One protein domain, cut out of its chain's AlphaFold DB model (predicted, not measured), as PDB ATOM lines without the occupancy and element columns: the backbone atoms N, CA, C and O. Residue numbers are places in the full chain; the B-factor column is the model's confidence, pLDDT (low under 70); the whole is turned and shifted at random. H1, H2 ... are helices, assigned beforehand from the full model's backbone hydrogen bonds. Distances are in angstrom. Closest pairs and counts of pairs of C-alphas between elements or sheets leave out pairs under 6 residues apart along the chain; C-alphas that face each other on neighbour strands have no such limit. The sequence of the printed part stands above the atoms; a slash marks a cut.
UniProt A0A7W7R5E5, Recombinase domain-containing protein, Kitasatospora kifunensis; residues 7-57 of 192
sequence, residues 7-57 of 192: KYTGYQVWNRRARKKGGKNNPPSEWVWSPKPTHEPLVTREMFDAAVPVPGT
ATOM      1  N   LYS A   7       1.620 -18.268 -36.264       89.94
ATOM      2  CA  LYS A   7       1.486 -17.582 -37.557       89.94
ATOM      3  C   LYS A   7       2.641 -16.625 -37.844       89.94
ATOM      4  O   LYS A   7       2.931 -16.370 -39.000       89.94
ATOM      5  N   TYR A   8       3.336 -16.117 -36.828       91.81
ATOM      6  CA  TYR A   8       4.491 -15.245 -37.056       91.81
ATOM      7  C   TYR A   8       5.651 -15.942 -37.778       91.81
ATOM      8  O   TYR A   8       6.473 -15.259 -38.377       91.81
ATOM      9  N   THR A   9       5.671 -17.277 -37.798       92.19
ATOM     10  CA  THR A   9       6.665 -18.079 -38.526       92.19
ATOM     11  C   THR A   9       6.393 -18.209 -40.027       92.19
ATOM     12  O   THR A   9       7.156 -18.868 -40.728       92.19
ATOM     13  N   GLY A  10       5.282 -17.664 -40.536       92.56
ATOM     14  CA  GLY A  10       4.857 -17.869 -41.925       92.56
ATOM     15  C   GLY A  10       4.097 -19.175 -42.164       92.56
ATOM     16  O   GLY A  10       3.483 -19.339 -43.217       92.56
ATOM     17  N   TYR A  11       4.083 -20.107 -41.205       93.25
ATOM     18  CA  TYR A  11       3.384 -21.387 -41.323       93.25
ATOM     19  C   TYR A  11       1.939 -21.312 -40.817       93.25
ATOM     20  O   TYR A  11       1.621 -20.620 -39.845       93.25
ATOM     21  N   GLN A  12       1.058 -22.095 -41.441       93.25
ATOM     22  CA  GLN A  12      -0.283 -22.331 -40.909       93.25
ATOM     23  C   GLN A  12      -0.259 -23.484 -39.913       93.25
ATOM     24  O   GLN A  12       0.440 -24.475 -40.118       93.25
ATOM     25  N   VAL A  13      -1.033 -23.350 -38.834       93.31
ATOM     26  CA  VAL A  13      -1.075 -24.339 -37.752       93.31
ATOM     27  C   VAL A  13      -2.509 -24.702 -37.386       93.31
ATOM     28  O   VAL A  13      -3.308 -23.843 -36.994       93.31
ATOM     29  N   TRP A  14      -2.811 -25.995 -37.462       91.94
ATOM     30  CA  TRP A  14      -4.087 -26.603 -37.094       91.94
ATOM     31  C   TRP A  14      -3.971 -27.410 -35.797       91.94
ATOM     32  O   TRP A  14      -2.892 -27.589 -35.239       91.94
ATOM     33  N   ASN A  15      -5.116 -27.881 -35.295       92.31
ATOM     34  CA  ASN A  15      -5.216 -28.679 -34.067       92.31
ATOM     35  C   ASN A  15      -4.657 -27.992 -32.800       92.31
ATOM     36  O   ASN A  15      -4.211 -28.654 -31.872       92.31
ATOM     37  N   ARG A  16      -4.712 -26.653 -32.726       90.25
ATOM     38  CA  ARG A  16      -4.233 -25.888 -31.553       90.25
ATOM     39  C   ARG A  16      -5.144 -25.992 -30.325       90.25
ATOM     40  O   ARG A  16      -4.723 -25.719 -29.204       90.25
ATOM     41  N   ARG A  17      -6.415 -26.347 -30.527       89.56
ATOM     42  CA  ARG A  17      -7.434 -26.453 -29.477       89.56
ATOM     43  C   ARG A  17      -8.327 -27.655 -29.747       89.56
ATOM     44  O   ARG A  17      -8.735 -27.867 -30.889       89.56
ATOM     45  N   ALA A  18      -8.676 -28.390 -28.695       88.69
ATOM     46  CA  ALA A  18      -9.621 -29.493 -28.795       88.69
ATOM     47  C   ALA A  18     -10.989 -29.008 -29.313       88.69
ATOM     48  O   ALA A  18     -11.496 -27.975 -28.872       88.69
ATOM     49  N   ARG A  19     -11.611 -29.779 -30.218       84.88
ATOM     50  CA  ARG A  19     -12.871 -29.398 -30.892       84.88
ATOM     51  C   ARG A  19     -14.109 -29.406 -29.987       84.88
ATOM     52  O   ARG A  19     -15.130 -28.837 -30.353       84.88
ATOM     53  N   LYS A  20     -14.046 -30.047 -28.816       88.19
ATOM     54  CA  LYS A  20     -15.178 -30.105 -27.877       88.19
ATOM     55  C   LYS A  20     -15.501 -28.728 -27.283       88.19
ATOM     56  O   LYS A  20     -14.604 -27.902 -27.102       88.19
ATOM     57  N   LYS A  21     -16.766 -28.491 -26.913       82.06
ATOM     58  CA  LYS A  21     -17.184 -27.265 -26.206       82.06
ATOM     59  C   LYS A  21     -16.366 -27.117 -24.916       82.06
ATOM     60  O   LYS A  21     -16.284 -28.047 -24.121       82.06
ATOM     61  N   GLY A  22     -15.706 -25.969 -24.745       81.94
ATOM     62  CA  GLY A  22     -14.773 -25.748 -23.633       81.94
ATOM     63  C   GLY A  22     -13.431 -26.485 -23.765       81.94
ATOM     64  O   GLY A  22     -12.726 -26.650 -22.772       81.94
ATOM     65  N   GLY A  23     -13.058 -26.933 -24.968       82.31
ATOM     66  CA  GLY A  23     -11.806 -27.640 -25.232       82.31
ATOM     67  C   GLY A  23     -10.580 -26.874 -24.734       82.31
ATOM     68  O   GLY A  23     -10.526 -25.644 -24.832       82.31
ATOM     69  N   LYS A  24      -9.608 -27.607 -24.182       85.25
ATOM     70  CA  LYS A  24      -8.320 -27.061 -23.740       85.25
ATOM     71  C   LYS A  24      -7.409 -26.812 -24.951       85.25
ATOM     72  O   LYS A  24      -7.666 -27.330 -26.039       85.25
ATOM     73  N   ASN A  25      -6.371 -26.001 -24.755       87.44
ATOM     74  CA  ASN A  25      -5.298 -25.874 -25.739       87.44
ATOM     75  C   ASN A  25      -4.546 -27.204 -25.811       87.44
ATOM     76  O   ASN A  25      -4.210 -27.766 -24.767       87.44
ATOM     77  N   ASN A  26      -4.309 -27.688 -27.024       87.81
ATOM     78  CA  ASN A  26      -3.516 -28.892 -27.239       87.81
ATOM     79  C   ASN A  26      -2.029 -28.542 -27.087       87.81
ATOM     80  O   ASN A  26      -1.648 -27.409 -27.424       87.81
ATOM     81  N   PRO A  27      -1.190 -29.467 -26.591       85.19
ATOM     82  CA  PRO A  27       0.244 -29.234 -26.505       85.19
ATOM     83  C   PRO A  27       0.835 -28.970 -27.904       85.19
ATOM     84  O   PRO A  27       0.315 -29.500 -28.890       85.19
ATOM     85  N   PRO A  28       1.922 -28.182 -28.015       84.94
ATOM     86  CA  PRO A  28       2.553 -27.888 -29.306       84.94
ATOM     87  C   PRO A  28       2.970 -29.128 -30.110       84.94
ATOM     88  O   PRO A  28       2.980 -29.080 -31.336       84.94
ATOM     89  N   SER A  29       3.255 -30.249 -29.437       85.38
ATOM     90  CA  SER A  29       3.574 -31.546 -30.055       85.38
ATOM     91  C   SER A  29       2.418 -32.161 -30.852       85.38
ATOM     92  O   SER A  29       2.656 -32.963 -31.748       85.38
ATOM     93  N   GLU A  30       1.171 -31.789 -30.558       89.62
ATOM     94  CA  GLU A  30      -0.024 -32.252 -31.279       89.62
ATOM     95  C   GLU A  30      -0.448 -31.298 -32.408       89.62
ATOM     96  O   GLU A  30      -1.456 -31.526 -33.089       89.62
ATOM     97  N   TRP A  31       0.271 -30.189 -32.592       92.12
ATOM     98  CA  TRP A  31      -0.058 -29.205 -33.613       92.12
ATOM     99  C   TRP A  31       0.365 -29.693 -34.993       92.12
ATOM    100  O   TRP A  31       1.474 -30.182 -35.196       92.12
ATOM    101  N   VAL A  32      -0.514 -29.491 -35.973       92.50
ATOM    102  CA  VAL A  32      -0.232 -29.837 -37.369       92.50
ATOM    103  C   VAL A  32       0.192 -28.571 -38.091       92.50
ATOM    104  O   VAL A  32      -0.569 -27.605 -38.124       92.50
ATOM    105  N   TRP A  33       1.395 -28.571 -38.656       93.00
ATOM    106  CA  TRP A  33       1.979 -27.434 -39.368       93.00
ATOM    107  C   TRP A  33       1.843 -27.612 -40.882       93.00
ATOM    108  O   TRP A  33       1.853 -28.738 -41.380       93.00
ATOM    109  N   SER A  34       1.731 -26.512 -41.629       93.44
ATOM    110  CA  SER A  34       1.804 -26.561 -43.090       93.44
ATOM    111  C   SER A  34       3.182 -27.054 -43.547       93.44
ATOM    112  O   SER A  34       4.182 -26.777 -42.886       93.44
ATOM    113  N   PRO A  35       3.279 -27.759 -44.689       90.69
ATOM    114  CA  PRO A  35       4.563 -28.265 -45.180       90.69
ATOM    115  C   PRO A  35       5.495 -27.149 -45.673       90.69
ATOM    116  O   PRO A  35       6.706 -27.335 -45.727       90.69
ATOM    117  N   LYS A  36       4.935 -25.996 -46.056       91.38
ATOM    118  CA  LYS A  36       5.665 -24.814 -46.523       91.38
ATOM    119  C   LYS A  36       5.121 -23.546 -45.849       91.38
ATOM    120  O   LYS A  36       3.942 -23.541 -45.458       91.38
ATOM    121  N   PRO A  37       5.930 -22.476 -45.743       91.75
ATOM    122  CA  PRO A  37       5.436 -21.150 -45.387       91.75
ATOM    123  C   PRO A  37       4.344 -20.702 -46.364       91.75
ATOM    124  O   PRO A  37       4.457 -20.890 -47.572       91.75
ATOM    125  N   THR A  38       3.260 -20.151 -45.830       92.38
ATOM    126  CA  THR A  38       2.116 -19.621 -46.591       92.38
ATOM    127  C   THR A  38       2.208 -18.104 -46.775       92.38
ATOM    128  O   THR A  38       1.553 -17.557 -47.655       92.38
ATOM    129  N   HIS A  39       3.002 -17.418 -45.953       92.06
ATOM    130  CA  HIS A  39       3.272 -15.988 -46.080       92.06
ATOM    131  C   HIS A  39       4.673 -15.653 -45.567       92.06
ATOM    132  O   HIS A  39       5.335 -16.496 -44.954       92.06
ATOM    133  N   GLU A  40       5.097 -14.412 -45.798       93.38
ATOM    134  CA  GLU A  40       6.377 -13.902 -45.317       93.38
ATOM    135  C   GLU A  40       6.470 -14.014 -43.780       93.38
ATOM    136  O   GLU A  40       5.557 -13.560 -43.074       93.38
ATOM    137  N   PRO A  41       7.511 -14.674 -43.246       92.50
ATOM    138  CA  PRO A  41       7.692 -14.838 -41.811       92.50
ATOM    139  C   PRO A  41       8.122 -13.522 -41.151       92.50
ATOM    140  O   PRO A  41       9.051 -12.866 -41.606       92.50
ATOM    141  N   LEU A  42       7.490 -13.173 -40.028       91.12
ATOM    142  CA  LEU A  42       7.930 -12.062 -39.170       91.12
ATOM    143  C   LEU A  42       9.058 -12.490 -38.221       91.12
ATOM    144  O   LEU A  42       9.849 -11.662 -37.780       91.12
ATOM    145  N   VAL A  43       9.096 -13.775 -37.867       91.25
ATOM    146  CA  VAL A  43      10.148 -14.406 -37.059       91.25
ATOM    147  C   VAL A  43      10.467 -15.773 -37.646       91.25
ATOM    148  O   VAL A  43       9.590 -16.414 -38.228       91.25
ATOM    149  N   THR A  44      11.699 -16.252 -37.481       90.19
ATOM    150  CA  THR A  44      12.027 -17.623 -37.892       90.19
ATOM    151  C   THR A  44      11.379 -18.641 -36.952       90.19
ATOM    152  O   THR A  44      10.914 -18.305 -35.855       90.19
ATOM    153  N   ARG A  45      11.329 -19.904 -37.379       86.50
ATOM    154  CA  ARG A  45      10.744 -20.971 -36.563       86.50
ATOM    155  C   ARG A  45      11.593 -21.262 -35.331       86.50
ATOM    156  O   ARG A  45      11.047 -21.404 -34.246       86.50
ATOM    157  N   GLU A  46      12.907 -21.212 -35.478       87.75
ATOM    158  CA  GLU A  46      13.872 -21.385 -34.394       87.75
ATOM    159  C   GLU A  46      13.705 -20.286 -33.333       87.75
ATOM    160  O   GLU A  46      13.660 -20.570 -32.137       87.75
ATOM    161  N   MET A  47      13.531 -19.029 -33.761       88.56
ATOM    162  CA  MET A  47      13.254 -17.912 -32.851       88.56
ATOM    163  C   MET A  47      11.908 -18.068 -32.138       88.56
ATOM    164  O   MET A  47      11.792 -17.736 -30.956       88.56
ATOM    165  N   PHE A  48      10.885 -18.554 -32.847       88.69
ATOM    166  CA  PHE A  48       9.585 -18.838 -32.249       88.69
ATOM    167  C   PHE A  48       9.709 -19.927 -31.182       88.69
ATOM    168  O   PHE A  48       9.305 -19.694 -30.044       88.69
ATOM    169  N   ASP A  49      10.326 -21.061 -31.510       85.69
ATOM    170  CA  ASP A  49      10.480 -22.206 -30.609       85.69
ATOM    171  C   ASP A  49      11.285 -21.832 -29.350       85.69
ATOM    172  O   ASP A  49      10.882 -22.178 -28.236       85.69
ATOM    173  N   ALA A  50      12.327 -21.003 -29.486       84.88
ATOM    174  CA  ALA A  50      13.073 -20.448 -28.353       84.88
ATOM    175  C   ALA A  50      12.232 -19.507 -27.461       84.88
ATOM    176  O   ALA A  50      12.475 -19.395 -26.255       84.88
ATOM    177  N   ALA A  51      11.225 -18.830 -28.022       80.62
ATOM    178  CA  ALA A  51      10.367 -17.889 -27.302       80.62
ATOM    179  C   ALA A  51       9.147 -18.545 -26.626       80.62
ATOM    180  O   ALA A  51       8.695 -18.053 -25.586       80.62
ATOM    181  N   VAL A  52       8.620 -19.656 -27.165       73.69
ATOM    182  CA  VAL A  52       7.459 -20.392 -26.615       73.69
ATOM    183  C   VAL A  52       7.568 -20.739 -25.118       73.69
ATOM    184  O   VAL A  52       6.554 -20.607 -24.426       73.69
ATOM    185  N   PRO A  53       8.719 -21.157 -24.551       68.50
ATOM    186  CA  PRO A  53       8.783 -21.509 -23.129       68.50
ATOM    187  C   PRO A  53       8.703 -20.301 -22.176       68.50
ATOM    188  O   PRO A  53       8.339 -20.463 -21.007       68.50
ATOM    189  N   VAL A  54       9.003 -19.082 -22.638       66.50
ATOM    190  CA  VAL A  54       9.182 -17.893 -21.779       66.50
ATOM    191  C   VAL A  54       7.900 -17.444 -21.050       66.50
ATOM    192  O   VAL A  54       7.967 -17.114 -19.861       66.50
ATOM    193  N   PRO A  55       6.705 -17.426 -21.671       64.38
ATOM    194  CA  PRO A  55       5.470 -17.085 -20.963       64.38
ATOM    195  C   PRO A  55       5.113 -18.097 -19.865       64.38
ATOM    196  O   PRO A  55       4.622 -17.711 -18.801       64.38
ATOM    197  N   GLY A  56       5.394 -19.384 -20.104       66.31
ATOM    198  CA  GLY A  56       5.097 -20.480 -19.182       66.31
ATOM    199  C   GLY A  56       5.974 -20.480 -17.930       66.31
ATOM    200  O   GLY A  56       5.477 -20.784 -16.846       66.31
ATOM    201  N   THR A  57       7.244 -20.081 -18.044       67.06
ATOM    202  CA  THR A  57       8.141 -19.914 -16.883       67.06
ATOM    203  C   THR A  57       7.745 -18.709 -16.039       67.06
ATOM    204  O   THR A  57       7.739 -18.771 -14.811       67.06
TER     205      THR A  57
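This is residues 7 to 57 of the 192 residues of the protein "Recombinase domain-containing protein" of Kitasatospora kifunensis (UniProt A0A7W7R5E5). The domain has little regular structure: a long loop, residues 7 to 44, folds back on itself, with residues 13 to 14 and 32 to 33 side by side, and then leads into two short helices, H1 and H2, one after the other. The printed part has 51 residues, two named helices and no named strand; it is all helix by class, though these helices hold only 12 residues. It is flat, spanning 33 by 28 by 15 A, and only just loose, close to compact, with a radius of gyration of the C-alphas of 12.2 A.

Residues 7 to 44 hold no named element; C-alpha 7 is at (1.486, -17.582, -37.557). H1, residues 45 to 51, begins at C-alpha 45 (10.744, -20.971, -36.563) and is 9.8 A long from first to last C-alpha. H2, residues 53 to 57, measures 6.5 A and ends at C-alpha 57 (8.141, -19.914, -16.883).

Residues 13 to 14 pair with residues 32 to 33, antiparallel. H1 and H2 meet only through their link, a tight one of 1 residue. In H1 and H2 every O i to N i+4 pair is within hydrogen-bond range.

The two C-alphas farthest apart, those of Lys 21 and Glu 40, are 33.1 A apart. The printed part has no cut. Its mean pLDDT is 86.7; residues 53 to 57 are under 70.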